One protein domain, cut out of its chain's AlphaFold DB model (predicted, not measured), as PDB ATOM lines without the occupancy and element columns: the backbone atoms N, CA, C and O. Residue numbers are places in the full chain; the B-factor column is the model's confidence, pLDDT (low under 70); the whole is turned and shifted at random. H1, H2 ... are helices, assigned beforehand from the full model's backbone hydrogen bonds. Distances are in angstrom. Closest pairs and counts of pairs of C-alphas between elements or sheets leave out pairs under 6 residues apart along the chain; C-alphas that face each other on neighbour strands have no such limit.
ATOM      1  N   SER A   2     142.878 219.659 149.732       69.50
ATOM      2  CA  SER A   2     143.509 219.903 148.412       69.50
ATOM      3  C   SER A   2     144.276 218.689 147.870       69.50
ATOM      4  O   SER A   2     144.006 218.254 146.761       69.50
ATOM      5  N   ASN A   3     145.106 218.037 148.692       76.75
ATOM      6  CA  ASN A   3     145.965 216.931 148.238       76.75
ATOM      7  C   ASN A   3     145.197 215.723 147.662       76.75
ATOM      8  O   ASN A   3     145.724 214.994 146.830       76.75
ATOM      9  N   VAL A   4     143.953 215.492 148.098       78.81
ATOM     10  CA  VAL A   4     143.102 214.409 147.569       78.81
ATOM     11  C   VAL A   4     142.520 214.792 146.205       78.81
ATOM     12  O   VAL A   4     142.394 213.938 145.330       78.81
ATOM     13  N   GLN A   5     142.195 216.072 146.005       82.38
ATOM     14  CA  GLN A   5     141.737 216.596 144.716       82.38
ATOM     15  C   GLN A   5     142.879 216.623 143.692       82.38
ATOM     16  O   GLN A   5     142.673 216.213 142.552       82.38
ATOM     17  N   ASP A   6     144.082 217.022 144.112       85.44
ATOM     18  CA  ASP A   6     145.284 217.015 143.269       85.44
ATOM     19  C   ASP A   6     145.630 215.593 142.807       85.44
ATOM     20  O   ASP A   6     145.876 215.358 141.623       85.44
ATOM     21  N   LEU A   7     145.551 214.619 143.723       84.06
ATOM     22  CA  LEU A   7     145.735 213.206 143.403       84.06
ATOM     23  C   LEU A   7     144.684 212.713 142.395       84.06
ATOM     24  O   LEU A   7     145.035 212.080 141.401       84.06
ATOM     25  N   ALA A   8     143.404 213.032 142.607       82.50
ATOM     26  CA  ALA A   8     142.324 212.641 141.699       82.50
ATOM     27  C   ALA A   8     142.511 213.211 140.281       82.50
ATOM     28  O   ALA A   8     142.285 212.507 139.295       82.50
ATOM     29  N   LYS A   9     142.972 214.464 140.174       85.81
ATOM     30  CA  LYS A   9     143.286 215.098 138.892       85.81
ATOM     31  C   LYS A   9     144.465 214.411 138.198       85.81
ATOM     32  O   LYS A   9     144.330 214.046 137.032       85.81
ATOM     33  N   ALA A  10     145.559 214.143 138.912       84.38
ATOM     34  CA  ALA A  10     146.713 213.428 138.363       84.38
ATOM     35  C   ALA A  10     146.322 212.050 137.793       84.38
ATOM     36  O   ALA A  10     146.711 211.700 136.681       84.38
ATOM     37  N   PHE A  11     145.465 211.298 138.493       80.81
ATOM     38  CA  PHE A  11     144.949 210.014 137.998       80.81
ATOM     39  C   PHE A  11     144.025 210.129 136.778       80.81
ATOM     40  O   PHE A  11     143.913 209.167 136.022       80.81
ATOM     41  N   SER A  12     143.343 211.260 136.579       82.88
ATOM     42  CA  SER A  12     142.518 211.490 135.380       82.88
ATOM     43  C   SER A  12     143.344 211.793 134.125       82.88
ATOM     44  O   SER A  12     142.920 211.493 133.008       82.88
ATOM     45  N   GLU A  13     144.529 212.375 134.310       82.19
ATOM     46  CA  GLU A  13     145.483 212.700 133.245       82.19
ATOM     47  C   GLU A  13     146.400 211.506 132.922       82.19
ATOM     48  O   GLU A  13     146.950 211.423 131.825       82.19
ATOM     49  N   TYR A  14     146.498 210.540 133.841       79.88
ATOM     50  CA  TYR A  14     147.213 209.278 133.672       79.88
ATOM     51  C   TYR A  14     146.455 208.341 132.710       79.88
ATOM     52  O   TYR A  14     145.549 207.603 133.111       79.88
ATOM     53  N   LYS A  15     146.791 208.414 131.415       67.75
ATOM     54  CA  LYS A  15     146.089 207.705 130.325       67.75
ATOM     55  C   LYS A  15     146.850 206.522 129.715       67.75
ATOM     56  O   LYS A  15     146.195 205.640 129.170       67.75
ATOM     57  N   ASP A  16     148.175 206.483 129.846       68.75
ATOM     58  CA  ASP A  16     149.037 205.493 129.184       68.75
ATOM     59  C   ASP A  16     149.674 204.509 130.183       68.75
ATOM     60  O   ASP A  16     149.804 204.800 131.372       68.75
ATOM     61  N   GLU A  17     150.086 203.332 129.699       58.28
ATOM     62  CA  GLU A  17     150.845 202.339 130.472       58.28
ATOM     63  C   GLU A  17     152.258 202.877 130.779       58.28
ATOM     64  O   GLU A  17     153.111 202.966 129.897       58.28
ATOM     65  N   VAL A  18     152.519 203.253 132.036       62.25
ATOM     66  CA  VAL A  18     153.851 203.671 132.520       62.25
ATOM     67  C   VAL A  18     154.436 202.598 133.451       62.25
ATOM     68  O   VAL A  18     153.739 201.697 133.914       62.25
ATOM     69  N   LEU A  19     155.737 202.711 133.745       60.84
ATOM     70  CA  LEU A  19     156.526 201.822 134.612       60.84
ATOM     71  C   LEU A  19     155.903 201.522 135.984       60.84
ATOM     72  O   LEU A  19     156.083 200.417 136.486       60.84
ATOM     73  N   VAL A  20     155.195 202.475 136.590       67.25
ATOM     74  CA  VAL A  20     154.381 202.207 137.783       67.25
ATOM     75  C   VAL A  20     152.958 202.062 137.320       67.25
ATOM     76  O   VAL A  20     152.382 203.036 136.834       67.25
ATOM     77  N   LYS A  21     152.391 200.872 137.482       74.94
ATOM     78  CA  LYS A  21     151.015 200.621 137.071       74.94
ATOM     79  C   LYS A  21     150.072 201.498 137.880       74.94
ATOM     80  O   LYS A  21     150.234 201.662 139.090       74.94
ATOM     81  N   ARG A  22     149.052 202.036 137.213       80.12
ATOM     82  CA  ARG A  22     147.976 202.801 137.855       80.12
ATOM     83  C   ARG A  22     147.402 202.051 139.059       80.12
ATOM     84  O   ARG A  22     147.164 202.657 140.099       80.12
ATOM     85  N   GLU A  23     147.243 200.738 138.923       79.56
ATOM     86  CA  GLU A  23     146.807 199.818 139.970       79.56
ATOM     87  C   GLU A  23     147.684 199.877 141.231       79.56
ATOM     88  O   GLU A  23     147.142 199.921 142.332       79.56
ATOM     89  N   GLU A  24     149.013 199.959 141.104       81.62
ATOM     90  CA  GLU A  24     149.931 200.014 142.256       81.62
ATOM     91  C   GLU A  24     149.779 201.329 143.038       81.62
ATOM     92  O   GLU A  24     149.767 201.345 144.271       81.62
ATOM     93  N   LEU A  25     149.597 202.450 142.334       84.44
ATOM     94  CA  LEU A  25     149.348 203.748 142.971       84.44
ATOM     95  C   LEU A  25     147.965 203.801 143.637       84.44
ATOM     96  O   LEU A  25     147.811 204.410 144.699       84.44
ATOM     97  N   LEU A  26     146.959 203.164 143.027       84.19
ATOM     98  CA  LEU A  26     145.619 203.041 143.603       84.19
ATOM     99  C   LEU A  26     145.639 202.212 144.891       84.19
ATOM    100  O   LEU A  26     144.999 202.601 145.868       84.19
ATOM    101  N   GLU A  27     146.416 201.130 144.931       85.25
ATOM    102  CA  GLU A  27     146.600 200.313 146.132       85.25
ATOM    103  C   GLU A  27     147.230 201.124 147.279       85.25
ATOM    104  O   GLU A  27     146.772 201.067 148.426       85.25
ATOM    105  N   TYR A  28     148.236 201.954 146.979       86.25
ATOM    106  CA  TYR A  28     148.850 202.841 147.974       86.25
ATOM    107  C   TYR A  28     147.856 203.871 148.518       86.25
ATOM    108  O   TYR A  28     147.772 204.060 149.735       86.25
ATOM    109  N   ALA A  29     147.059 204.493 147.644       84.62
ATOM    110  CA  ALA A  29     146.019 205.433 148.052       84.62
ATOM    111  C   ALA A  29     144.935 204.752 148.911       84.62
ATOM    112  O   ALA A  29     144.530 205.286 149.947       84.62
ATOM    113  N   GLN A  30     144.499 203.550 148.523       83.12
ATOM    114  CA  GLN A  30     143.477 202.784 149.231       83.12
ATOM    115  C   GLN A  30     143.925 202.361 150.638       83.12
ATOM    116  O   GLN A  30     143.122 202.440 151.576       83.12
ATOM    117  N   SER A  31     145.193 201.967 150.817       80.44
ATOM    118  CA  SER A  31     145.736 201.634 152.145       80.44
ATOM    119  C   SER A  31     145.687 202.835 153.102       80.44
ATOM    120  O   SER A  31     145.194 202.731 154.227       80.44
ATOM    121  N   ILE A  32     146.098 204.017 152.629       81.31
ATOM    122  CA  ILE A  32     146.109 205.251 153.432       81.31
ATOM    123  C   ILE A  32     144.685 205.680 153.809       81.31
ATOM    124  O   ILE A  32     144.412 205.988 154.970       81.31
ATOM    125  N   ILE A  33     143.754 205.664 152.848       80.31
ATOM    126  CA  ILE A  33     142.345 206.018 153.086       80.31
ATOM    127  C   ILE A  33     141.711 205.078 154.119       80.31
ATOM    128  O   ILE A  33     140.944 205.522 154.976       80.31
ATOM    129  N   SER A  34     142.054 203.788 154.079       77.94
ATOM    130  CA  SER A  34     141.553 202.796 155.036       77.94
ATOM    131  C   SER A  34     141.996 203.095 156.474       77.94
ATOM    132  O   SER A  34     141.209 202.890 157.396       77.94
ATOM    133  N   GLY A  35     143.198 203.652 156.671       74.25
ATOM    134  CA  GLY A  35     143.694 204.091 157.983       74.25
ATOM    135  C   GLY A  35     142.968 205.312 158.566       74.25
ATOM    136  O   GLY A  35     142.904 205.476 159.781       74.25
ATOM    137  N   LEU A  36     142.356 206.146 157.719       74.88
ATOM    138  CA  LEU A  36     141.583 207.328 158.131       74.88
ATOM    139  C   LEU A  36     140.112 207.012 158.458       74.88
ATOM    140  O   LEU A  36     139.381 207.867 158.965       74.88
ATOM    141  N   LYS A  37     139.643 205.795 158.157       78.56
ATOM    142  CA  LYS A  37     138.247 205.392 158.350       78.56
ATOM    143  C   LYS A  37     137.937 205.207 159.840       78.56
ATOM    144  O   LYS A  37     138.613 204.456 160.540       78.56
ATOM    145  N   ARG A  38     136.863 205.845 160.329       71.12
ATOM    146  CA  ARG A  38     136.399 205.714 161.723       71.12
ATOM    147  C   ARG A  38     136.066 204.249 162.029       71.12
ATOM    148  O   ARG A  38     135.122 203.697 161.466       71.12
ATOM    149  N   ASN A  39     136.839 203.623 162.914       79.69
ATOM    150  CA  ASN A  39     136.646 202.227 163.287       79.69
ATOM    151  C   ASN A  39     135.491 202.093 164.292       79.69
ATOM    152  O   ASN A  39     135.519 202.682 165.374       79.69
ATOM    153  N   ALA A  40     134.471 201.319 163.923       78.62
ATOM    154  CA  ALA A  40     133.277 201.117 164.738       78.62
ATOM    155  C   ALA A  40     133.575 200.406 166.072       78.62
ATOM    156  O   ALA A  40     132.916 200.686 167.070       78.62
ATOM    157  N   ASP A  41     134.585 199.537 166.118       78.38
ATOM    158  CA  ASP A  41     135.000 198.837 167.334       78.38
ATOM    159  C   ASP A  41     135.748 199.754 168.294       78.38
ATOM    160  O   ASP A  41     135.509 199.672 169.492       78.38
ATOM    161  N   ILE A  42     136.560 200.695 167.795       80.31
ATOM    162  CA  ILE A  42     137.156 201.744 168.640       80.31
ATOM    163  C   ILE A  42     136.059 202.609 169.265       80.31
ATOM    164  O   ILE A  42     136.086 202.851 170.467       80.31
ATOM    165  N   VAL A  43     135.059 203.020 168.477       83.62
ATOM    166  CA  VAL A  43     133.918 203.807 168.983       83.62
ATOM    167  C   VAL A  43     133.149 203.040 170.062       83.62
ATOM    168  O   VAL A  43     132.747 203.621 171.068       83.62
ATOM    169  N   ARG A  44     132.962 201.731 169.872       84.69
ATOM    170  CA  ARG A  44     132.281 200.848 170.827       84.69
ATOM    171  C   ARG A  44     133.086 200.663 172.113       84.69
ATOM    172  O   ARG A  44     132.520 200.767 173.194       84.69
ATOM    173  N   ILE A  45     134.393 200.433 171.990       85.00
ATOM    174  CA  ILE A  45     135.310 200.313 173.126       85.00
ATOM    175  C   ILE A  45     135.348 201.622 173.920       85.00
ATOM    176  O   ILE A  45     135.333 201.577 175.146       85.00
ATOM    177  N   ASP A  46     135.349 202.778 173.254       83.88
ATOM    178  CA  ASP A  46     135.330 204.080 173.924       83.88
ATOM    179  C   ASP A  46     134.041 204.305 174.715       83.88
ATOM    180  O   ASP A  46     134.093 204.771 175.852       83.88
ATOM    181  N   ALA A  47     132.894 203.908 174.158       85.62
ATOM    182  CA  ALA A  47     131.623 203.955 174.872       85.62
ATOM    183  C   ALA A  47     131.609 203.017 176.097       85.62
ATOM    184  O   ALA A  47     131.226 203.444 177.187       85.62
ATOM    185  N   GLU A  48     132.067 201.769 175.943       87.12
ATOM    186  CA  GLU A  48     132.125 200.775 177.029       87.12
ATOM    187  C   GLU A  48     133.118 201.197 178.128       87.12
ATOM    188  O   GLU A  48     132.817 201.103 179.317       87.12
ATOM    189  N   THR A  49     134.271 201.746 177.741       86.19
ATOM    190  CA  THR A  49     135.287 202.265 178.669       86.19
ATOM    191  C   THR A  49     134.750 203.452 179.464       86.19
ATOM    192  O   THR A  49     134.891 203.473 180.683       86.19
ATOM    193  N   LEU A  50     134.075 204.409 178.811       86.00
ATOM    194  CA  LEU A  50     133.432 205.545 179.484       86.00
ATOM    195  C   LEU A  50     132.360 205.094 180.485       86.00
ATOM    196  O   LEU A  50     132.254 205.653 181.578       86.00
ATOM    197  N   GLU A  51     131.568 204.078 180.137       86.19
ATOM    198  CA  GLU A  51     130.538 203.549 181.031       86.19
ATOM    199  C   GLU A  51     131.142 202.870 182.268       86.19
ATOM    200  O   GLU A  51     130.655 203.072 183.385       86.19
ATOM    201  N   LEU A  52     132.207 202.085 182.086       86.00
ATOM    202  CA  LEU A  52     132.919 201.421 183.178       86.00
ATOM    203  C   LEU A  52     133.664 202.419 184.071       86.00
ATOM    204  O   LEU A  52     133.638 202.266 185.291       86.00
ATOM    205  N   GLN A  53     134.247 203.471 183.489       82.88
ATOM    206  CA  GLN A  53     134.885 204.558 184.234       82.88
ATOM    207  C   GLN A  53     133.875 205.266 185.148       82.88
ATOM    208  O   GLN A  53     134.136 205.461 186.331       82.88
ATOM    209  N   ARG A  54     132.671 205.558 184.633       83.81
ATOM    210  CA  ARG A  54     131.581 206.155 185.420       83.81
ATOM    211  C   ARG A  54     131.162 205.267 186.595       83.81
ATOM    212  O   ARG A  54     130.955 205.772 187.695       83.81
ATOM    213  N   LYS A  55     131.064 203.950 186.377       83.81
ATOM    214  CA  LYS A  55     130.760 202.973 187.442       83.81
ATOM    215  C   LYS A  55     131.849 202.944 188.521       83.81
ATOM    216  O   LYS A  55     131.526 202.767 189.692       83.81
ATOM    217  N   LEU A  56     133.114 203.135 188.145       79.81
ATOM    218  CA  LEU A  56     134.235 203.225 189.084       79.81
ATOM    219  C   LEU A  56     134.165 204.512 189.931       79.81
ATOM    220  O   LEU A  56     134.293 204.454 191.153       79.81
ATOM    221  N   ASP A  57     133.875 205.656 189.305       78.44
ATOM    222  CA  ASP A  57     133.751 206.949 189.994       78.44
ATOM    223  C   ASP A  57     132.580 206.977 190.994       78.44
ATOM    224  O   ASP A  57     132.682 207.561 192.077       78.44
ATOM    225  N   GLU A  58     131.454 206.343 190.648       79.75
ATOM    226  CA  GLU A  58     130.306 206.165 191.549       79.75
ATOM    227  C   GLU A  58     130.690 205.335 192.785       79.75
ATOM    228  O   GLU A  58     130.334 205.703 193.907       79.75
ATOM    229  N   LYS A  59     131.479 204.268 192.594       72.12
ATOM    230  CA  LYS A  59     131.969 203.388 193.667       72.12
ATOM    231  C   LYS A  59     132.980 204.059 194.595       72.12
ATOM    232  O   LYS A  59     132.907 203.916 195.818       72.12
ATOM    233  N   GLN A  60     133.848 204.899 194.044       66.56
ATOM    234  CA  GLN A  60     134.801 205.670 194.834       66.56
ATOM    235  C   GLN A  60     134.116 206.743 195.699       66.56
ATOM    236  O   GLN A  60     134.549 207.001 196.824       66.56
ATOM    237  N   LYS A  61     133.010 207.335 195.222       67.31
ATOM    238  CA  LYS A  61     132.202 208.294 195.999       67.31
ATOM    239  C   LYS A  61     131.482 207.645 197.186       67.31
ATOM    240  O   LYS A  61     131.378 208.283 198.231       67.31
ATOM    241  N   SER A  62     131.038 206.390 197.070       61.41
ATOM    242  CA  SER A  62     130.407 205.657 198.182       61.41
ATOM    243  C   SER A  62     131.373 205.290 199.319       61.41
ATOM    244  O   SER A  62     130.948 205.180 200.464       61.41
ATOM    245  N   ARG A  63     132.683 205.188 199.050       59.47
ATOM    246  CA  ARG A  63     133.720 204.865 200.050       59.47
ATOM    247  C   ARG A  63     133.958 205.974 201.088       59.47
ATOM    248  O   ARG A  63     134.468 205.701 202.171       59.47
ATOM    249  N   GLU A  83     132.672 192.407 203.477       69.56
ATOM    250  CA  GLU A  83     131.916 193.239 202.541       69.56
ATOM    251  C   GLU A  83     132.802 194.305 201.873       69.56
ATOM    252  O   GLU A  83     132.739 194.477 200.655       69.56
ATOM    253  N   VAL A  84     133.735 194.907 202.621       71.81
ATOM    254  CA  VAL A  84     134.790 195.782 202.071       71.81
ATOM    255  C   VAL A  84     135.692 195.019 201.095       71.81
ATOM    256  O   VAL A  84     136.035 195.533 200.030       71.81
ATOM    257  N   PHE A  85     136.045 193.768 201.413       73.38
ATOM    258  CA  PHE A  85     136.825 192.919 200.514       73.38
ATOM    259  C   PHE A  85     136.072 192.608 199.219       73.38
ATOM    260  O   PHE A  85     136.677 192.673 198.151       73.38
ATOM    261  N   LYS A  86     134.768 192.308 199.270       76.50
ATOM    262  CA  LYS A  86     133.957 192.100 198.057       76.50
ATOM    263  C   LYS A  86     133.852 193.361 197.206       76.50
ATOM    264  O   LYS A  86     133.891 193.257 195.981       76.50
ATOM    265  N   GLU A  87     133.725 194.528 197.830       75.12
ATOM    266  CA  GLU A  87     133.637 195.801 197.115       75.12
ATOM    267  C   GLU A  87     134.963 196.160 196.432       75.12
ATOM    268  O   GLU A  87     134.972 196.439 195.232       75.12
ATOM    269  N   ALA A  88     136.093 195.998 197.129       75.94
ATOM    270  CA  ALA A  88     137.430 196.137 196.546       75.94
ATOM    271  C   ALA A  88     137.674 195.143 195.391       75.94
ATOM    272  O   ALA A  88     138.276 195.489 194.374       75.94
ATOM    273  N   LEU A  89     137.163 193.913 195.506       79.94
ATOM    274  CA  LEU A  89     137.231 192.902 194.443       79.94
ATOM    275  C   LEU A  89     136.360 193.298 193.233       79.94
ATOM    276  O   LEU A  89     136.716 193.012 192.089       79.94
ATOM    277  N   GLY A  90     135.242 193.993 193.461       79.25
ATOM    278  CA  GLY A  90     134.396 194.574 192.416       79.25
ATOM    279  C   GLY A  90     135.081 195.703 191.640       79.25
ATOM    280  O   GLY A  90     135.059 195.693 190.410       79.25
ATOM    281  N   GLU A  91     135.744 196.630 192.334       79.31
ATOM    282  CA  GLU A  91     136.533 197.708 191.716       79.31
ATOM    283  C   GLU A  91     137.713 197.155 190.910       79.31
ATOM    284  O   GLU A  91     137.923 197.541 189.761       79.31
ATOM    285  N   LEU A  92     138.437 196.181 191.469       83.50
ATOM    286  CA  LEU A  92     139.577 195.556 190.799       83.50
ATOM    287  C   LEU A  92     139.161 194.848 189.498       83.50
ATOM    288  O   LEU A  92     139.876 194.915 188.498       83.50
ATOM    289  N   ARG A  93     137.969 194.234 189.469       84.06
ATOM    290  CA  ARG A  93     137.384 193.656 188.246       84.06
ATOM    291  C   ARG A  93     137.015 194.715 187.208       84.06
ATOM    292  O   ARG A  93     137.228 194.480 186.020       84.06
ATOM    293  N   LEU A  94     136.483 195.865 187.628       83.56
ATOM    294  CA  LEU A  94     136.185 196.978 186.719       83.56
ATOM    295  C   LEU A  94     137.470 197.550 186.109       83.56
ATOM    296  O   LEU A  94     137.540 197.706 184.891       83.56
ATOM    297  N   CYS A  95     138.503 197.780 186.925       82.88
ATOM    298  CA  CYS A  95     139.816 198.226 186.459       82.88
ATOM    299  C   CYS A  95     140.442 197.234 185.470       82.88
ATOM    300  O   CYS A  95     140.885 197.640 184.399       82.88
ATOM    301  N   SER A  96     140.405 195.935 185.779       85.62
ATOM    302  CA  SER A  96     140.905 194.883 184.886       85.62
ATOM    303  C   SER A  96     140.159 194.857 183.546       85.62
ATOM    304  O   SER A  96     140.773 194.690 182.494       85.62
ATOM    305  N   ARG A  97     138.840 195.096 183.551       86.62
ATOM    306  CA  ARG A  97     138.045 195.157 182.320       86.62
ATOM    307  C   ARG A  97     138.344 196.402 181.484       86.62
ATOM    308  O   ARG A  97     138.405 196.308 180.260       86.62
ATOM    309  N   VAL A  98     138.538 197.557 182.119       85.81
ATOM    310  CA  VAL A  98     138.969 198.789 181.436       85.81
ATOM    311  C   VAL A  98     140.353 198.599 180.814       85.81
ATOM    312  O   VAL A  98     140.554 198.954 179.655       85.81
ATOM    313  N   GLU A  99     141.285 197.977 181.534       85.25
ATOM    314  CA  GLU A  99     142.612 197.639 181.016       85.25
ATOM    315  C   GLU A  99     142.526 196.711 179.796       85.25
ATOM    316  O   GLU A  99     143.130 196.995 178.762       85.25
ATOM    317  N   GLU A 100     141.713 195.655 179.866       87.25
ATOM    318  CA  GLU A 100     141.488 194.733 178.750       87.25
ATOM    319  C   GLU A 100     140.919 195.454 177.514       87.25
ATOM    320  O   GLU A 100     141.384 195.243 176.390       87.25
ATOM    321  N   LEU A 101     139.947 196.351 177.708       86.62
ATOM    322  CA  LEU A 101     139.359 197.157 176.638       86.62
ATOM    323  C   LEU A 101     140.367 198.142 176.030       86.62
ATOM    324  O   LEU A 101     140.431 198.266 174.805       86.62
ATOM    325  N   LEU A 102     141.200 198.794 176.843       84.25
ATOM    326  CA  LEU A 102     142.253 199.697 176.368       84.25
ATOM    327  C   LEU A 102     143.367 198.950 175.624       84.25
ATOM    328  O   LEU A 102     143.838 199.423 174.586       84.25
ATOM    329  N   LEU A 103     143.750 197.758 176.089       85.56
ATOM    330  CA  LEU A 103     144.684 196.877 175.384       85.56
ATOM    331  C   LEU A 103     144.098 196.407 174.049       85.56
ATOM    332  O   LEU A 103     144.779 196.456 173.021       85.56
ATOM    333  N   LYS A 104     142.811 196.047 174.030       84.75
ATOM    334  CA  LYS A 104     142.091 195.706 172.801       84.75
ATOM    335  C   LYS A 104     142.044 196.892 171.838       84.75
ATOM    336  O   LYS A 104     142.355 196.717 170.664       84.75
ATOM    337  N   LYS A 105     141.761 198.107 172.317       83.38
ATOM    338  CA  LYS A 105     141.804 199.336 171.505       83.38
ATOM    339  C   LYS A 105     143.192 199.582 170.915       83.38
ATOM    340  O   LYS A 105     143.297 199.903 169.737       83.38
ATOM    341  N   LYS A 106     144.249 199.380 171.703       81.44
ATOM    342  CA  LYS A 106     145.644 199.518 171.260       81.44
ATOM    343  C   LYS A 106     146.029 198.499 170.179       81.44
ATOM    344  O   LYS A 106     146.853 198.811 169.328       81.44
ATOM    345  N   SER A 107     145.432 197.307 170.200       77.88
ATOM    346  CA  SER A 107     145.681 196.262 169.195       77.88
ATOM    347  C   SER A 107     144.992 196.505 167.844       77.88
ATOM    348  O   SER A 107     145.330 195.850 166.861       77.88
ATOM    349  N   ILE A 108     144.049 197.453 167.766       78.38
ATOM    350  CA  ILE A 108     143.376 197.808 166.513       78.38
ATOM    351  C   ILE A 108     144.305 198.715 165.698       78.38
ATOM    352  O   ILE A 108     144.354 199.929 165.892       78.38
ATOM    353  N   THR A 109     145.044 198.123 164.764       68.00
ATOM    354  CA  THR A 109     145.865 198.854 163.793       68.00
ATOM    355  C   THR A 109     145.012 199.313 162.612       68.00
ATOM    356  O   THR A 109     144.351 198.498 161.966       68.00
ATOM    357  N   LEU A 110     145.032 200.612 162.313       68.44
ATOM    358  CA  LEU A 110     144.329 201.208 161.176       68.44
ATOM    359  C   LEU A 110     145.346 201.754 160.170       68.44
ATOM    360  O   LEU A 110     145.899 202.830 160.372       68.44
ATOM    361  N   GLY A 111     145.558 201.014 159.080       72.81
ATOM    362  CA  GLY A 111     146.452 201.402 157.984       72.81
ATOM    363  C   GLY A 111     147.865 200.818 158.080       72.81
ATOM    364  O   GLY A 111     148.130 199.908 158.866       72.81
ATOM    365  N   ASP A 112     148.756 201.337 157.231       78.31
ATOM    366  CA  ASP A 112     150.165 200.936 157.170       78.31
ATOM    367  C   ASP A 112     150.911 201.268 158.477       78.31
ATOM    368  O   ASP A 112     150.632 202.268 159.145       78.31
ATOM    369  N   SER A 113     151.933 200.474 158.806       80.44
ATOM    370  CA  SER A 113     152.921 200.874 159.812       80.44
ATOM    371  C   SER A 113     153.797 202.018 159.282       80.44
ATOM    372  O   SER A 113     153.956 202.193 158.070       80.44
ATOM    373  N   LEU A 114     154.417 202.782 160.190       82.00
ATOM    374  CA  LEU A 114     155.322 203.883 159.834       82.00
ATOM    375  C   LEU A 114     156.448 203.434 158.883       82.00
ATOM    376  O   LEU A 114     156.827 204.161 157.968       82.00
ATOM    377  N   GLU A 115     156.947 202.214 159.072       85.44
ATOM    378  CA  GLU A 115     158.017 201.642 158.260       85.44
ATOM    379  C   GLU A 115     157.554 201.277 156.841       85.44
ATOM    380  O   GLU A 115     158.223 201.625 155.867       85.44
ATOM    381  N   ILE A 116     156.367 200.675 156.701       85.44
ATOM    382  CA  ILE A 116     155.763 200.388 155.388       85.44
ATOM    383  C   ILE A 116     155.490 201.695 154.634       85.44
ATOM    384  O   ILE A 116     155.754 201.787 153.433       85.44
ATOM    385  N   HIS A 117     155.006 202.723 155.336       86.81
ATOM    386  CA  HIS A 117     154.786 204.042 154.753       86.81
ATOM    387  C   HIS A 117     156.091 204.659 154.221       86.81
ATOM    388  O   HIS A 117     156.131 205.085 153.065       86.81
ATOM    389  N   SER A 118     157.169 204.646 155.016       88.06
ATOM    390  CA  SER A 118     158.480 205.162 154.590       88.06
ATOM    391  C   SER A 118     158.993 204.442 153.344       88.06
ATOM    392  O   SER A 118     159.371 205.089 152.370       88.06
ATOM    393  N   GLN A 119     158.918 203.107 153.318       89.19
ATOM    394  CA  GLN A 119     159.358 202.314 152.168       89.19
ATOM    395  C   GLN A 119     158.573 202.640 150.888       89.19
ATOM    396  O   GLN A 119     159.166 202.722 149.812       89.19
ATOM    397  N   LYS A 120     157.249 202.833 150.977       88.69
ATOM    398  CA  LYS A 120     156.419 203.224 149.823       88.69
ATOM    399  C   LYS A 120     156.805 204.610 149.298       88.69
ATOM    400  O   LYS A 120     156.932 204.787 148.089       88.69
ATOM    401  N   VAL A 121     157.035 205.575 150.190       89.00
ATOM    402  CA  VAL A 121     157.450 206.939 149.817       89.00
ATOM    403  C   VAL A 121     158.835 206.944 149.164       89.00
ATOM    404  O   VAL A 121     159.014 207.592 148.134       89.00
ATOM    405  N   ASP A 122     159.799 206.202 149.708       91.75
ATOM    406  CA  ASP A 122     161.157 206.155 149.157       91.75
ATOM    407  C   ASP A 122     161.196 205.481 147.780       91.75
ATOM    408  O   ASP A 122     161.858 205.982 146.871       91.75
ATOM    409  N   LYS A 123     160.405 204.417 147.571       91.12
ATOM    410  CA  LYS A 123     160.216 203.821 146.237       91.12
ATOM    411  C   LYS A 123     159.699 204.847 145.228       91.12
ATOM    412  O   LYS A 123     160.244 204.943 144.130       91.12
ATOM    413  N   LEU A 124     158.684 205.634 145.595       90.00
ATOM    414  CA  LEU A 124     158.117 206.658 144.713       90.00
ATOM    415  C   LEU A 124     159.105 207.794 144.411       90.00
ATOM    416  O   LEU A 124     159.132 208.272 143.280       90.00
ATOM    417  N   LYS A 125     159.945 208.196 145.374       93.06
ATOM    418  CA  LYS A 125     161.009 209.189 145.145       93.06
ATOM    419  C   LYS A 125     162.050 208.689 144.144       93.06
ATOM    420  O   LYS A 125     162.328 209.376 143.168       93.06
ATOM    421  N   VAL A 126     162.560 207.469 144.336       92.25
ATOM    422  CA  VAL A 126     163.539 206.857 143.415       92.25
ATOM    423  C   VAL A 126     162.968 206.740 142.001       92.25
ATOM    424  O   VAL A 126     163.669 206.992 141.018       92.25
ATOM    425  N   LEU A 127     161.688 206.380 141.888       89.56
ATOM    426  CA  LEU A 127     160.990 206.338 140.607       89.56
ATOM    427  C   LEU A 127     160.877 207.732 139.982       89.56
ATOM    428  O   LEU A 127     161.213 207.880 138.811       89.56
ATOM    429  N   ALA A 128     160.482 208.755 140.742       90.00
ATOM    430  CA  ALA A 128     160.398 210.129 140.247       90.00
ATOM    431  C   ALA A 128     161.747 210.633 139.700       90.00
ATOM    432  O   ALA A 128     161.798 211.143 138.579       90.00
ATOM    433  N   ASP A 129     162.841 210.408 140.431       93.31
ATOM    434  CA  ASP A 129     164.192 210.796 140.004       93.31
ATOM    435  C   ASP A 129     164.635 210.034 138.745       93.31
ATOM    436  O   ASP A 129     165.191 210.614 137.807       93.31
ATOM    437  N   SER A 130     164.342 208.730 138.682       92.25
ATOM    438  CA  SER A 130     164.659 207.891 137.520       92.25
ATOM    439  C   SER A 130     163.886 208.329 136.273       92.25
ATOM    440  O   SER A 130     164.461 208.400 135.184       92.25
ATOM    441  N   LEU A 131     162.598 208.664 136.420       90.50
ATOM    442  CA  LEU A 131     161.779 209.192 135.327       90.50
ATOM    443  C   LEU A 131     162.280 210.564 134.864       90.50
ATOM    444  O   LEU A 131     162.406 210.775 133.658       90.50
ATOM    445  N   ALA A 132     162.625 211.466 135.786       92.44
ATOM    446  CA  ALA A 132     163.183 212.773 135.445       92.44
ATOM    447  C   ALA A 132     164.506 212.639 134.667       92.44
ATOM    448  O   ALA A 132     164.688 213.270 133.623       92.44
ATOM    449  N   CYS A 133     165.399 211.751 135.118       94.19
ATOM    450  CA  CYS A 133     166.655 211.457 134.429       94.19
ATOM    451  C   CYS A 133     166.417 210.865 133.029       94.19
ATOM    452  O   CYS A 133     167.041 211.286 132.050       94.19
ATOM    453  N   SER A 134     165.475 209.923 132.908       93.12
ATOM    454  CA  SER A 134     165.111 209.314 131.627       93.12
ATOM    455  C   SER A 134     164.506 210.330 130.649       93.12
ATOM    456  O   SER A 134     164.890 210.335 129.478       93.12
ATOM    457  N   SER A 135     163.618 211.218 131.116       93.38
ATOM    458  CA  SER A 135     163.025 212.291 130.299       93.38
ATOM    459  C   SER A 135     164.098 213.233 129.766       93.38
ATOM    460  O   SER A 135     164.206 213.423 128.556       93.38
ATOM    461  N   SER A 136     164.974 213.728 130.647       96.38
ATOM    462  CA  SER A 136     166.075 214.615 130.262       96.38
ATOM    463  C   SER A 136     166.987 213.978 129.205       96.38
ATOM    464  O   SER A 136     167.352 214.610 128.210       96.38
ATOM    465  N   LYS A 137     167.298 212.683 129.353       96.88
ATOM    466  CA  LYS A 137     168.102 211.942 128.372       96.88
ATOM    467  C   LYS A 137     167.389 211.784 127.025       96.88
ATOM    468  O   LYS A 137     168.043 211.826 125.982       96.88
ATOM    469  N   ALA A 138     166.072 211.586 127.020       95.75
ATOM    470  CA  ALA A 138     165.282 211.521 125.792       95.75
ATOM    471  C   ALA A 138     165.222 212.885 125.082       95.75
ATOM    472  O   ALA A 138     165.443 212.955 123.872       95.75
TER     473      ALA A 138
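AT A GLANCE: This is residues 2 to 63 and 83 to 138 of the 320 residues of an uncharacterized protein of Zea mays (UniProt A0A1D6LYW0). This is a long, thin rod of helices in two halves set end to end: H3 and H4 lie side by side in one half, and in the other H1, H2 and H5 make a loose triangle with few contacts, H2 being near both H1 and H5. The chain runs along the rod through H2 and H3 and comes back through H4 and H5; H1 folds back beside H2, and residues 132 to 138 of H5 stick out at one end. The 118 printed residues have five named helices, H1, H2, H3, H4 and H5 in chain order, and no named strand; the class is all helix. The whole is extended, with a radius of gyration of the C-alphas of 24.8 A and spans of 85 by 24 by 20 A.

HOW THE PARTS SIT: Begin with H4, residues 83 to 107, which shares the place of longest helix with H5, residues 114 to 138, at 25 residues each. Look beside H4 for H3, residues 40 to 62: the two touch, and their closest C-alphas, those of Thr 49 and Val 98, are 5.8 A apart. They run opposite ways at a shallow tilt of 22 degrees. Now go to H5 and to H2, residues 22 to 36, which are close but not clearly touching; their closest C-alphas, those of Tyr 28 and Lys 120, are 7.8 A apart. They run opposite ways at a shallow tilt of 31 degrees. From H2 turn to H1, residues 2 to 13: these two are close but not clearly touching, with the closest C-alphas, those of Phe 11 and Arg 22, 7.8 A apart. They run opposite ways at a shallow tilt of 20 degrees. H2 and H3 are apart, and so are H4 and H5; H1 is apart from H3, H4 and H5. In H1, H2, H3, H4 and H5 every O i to N i+4 pair is within hydrogen-bond range.

IN THESE COORDINATES: Find C-alpha 83 at (131.916, 193.239, 202.541); from there H4 runs 36.2 A to C-alpha 107. H5 begins at C-alpha 114, at (155.322, 203.883, 159.834), and runs 36.3 A to C-alpha 138 at (165.282, 211.521, 125.792). H3, from Ala 40 to Ser 62, measures 33.9 A, and H2, from Arg 22 to Leu 36, 21.7 A. H1 starts at Ser 2 and ends at Glu 13.

THE WHOLE: The two C-alphas farthest apart, those of Glu 83 and Ala 138, are 85.7 A apart. Residues 64 to 82 are not printed, and C-alphas 63 and 83 are 12.0 A apart across this cut, in the link from H3 to H4. The link from H2 to H3 is tight, and those from H1 to H2 and from H4 to H5 are short. The mean pLDDT of the printed part is 81.5; look for values under 70 at residue 2, residues 15 to 20, residues 60 to 63, residue 83 and residues 109 to 110.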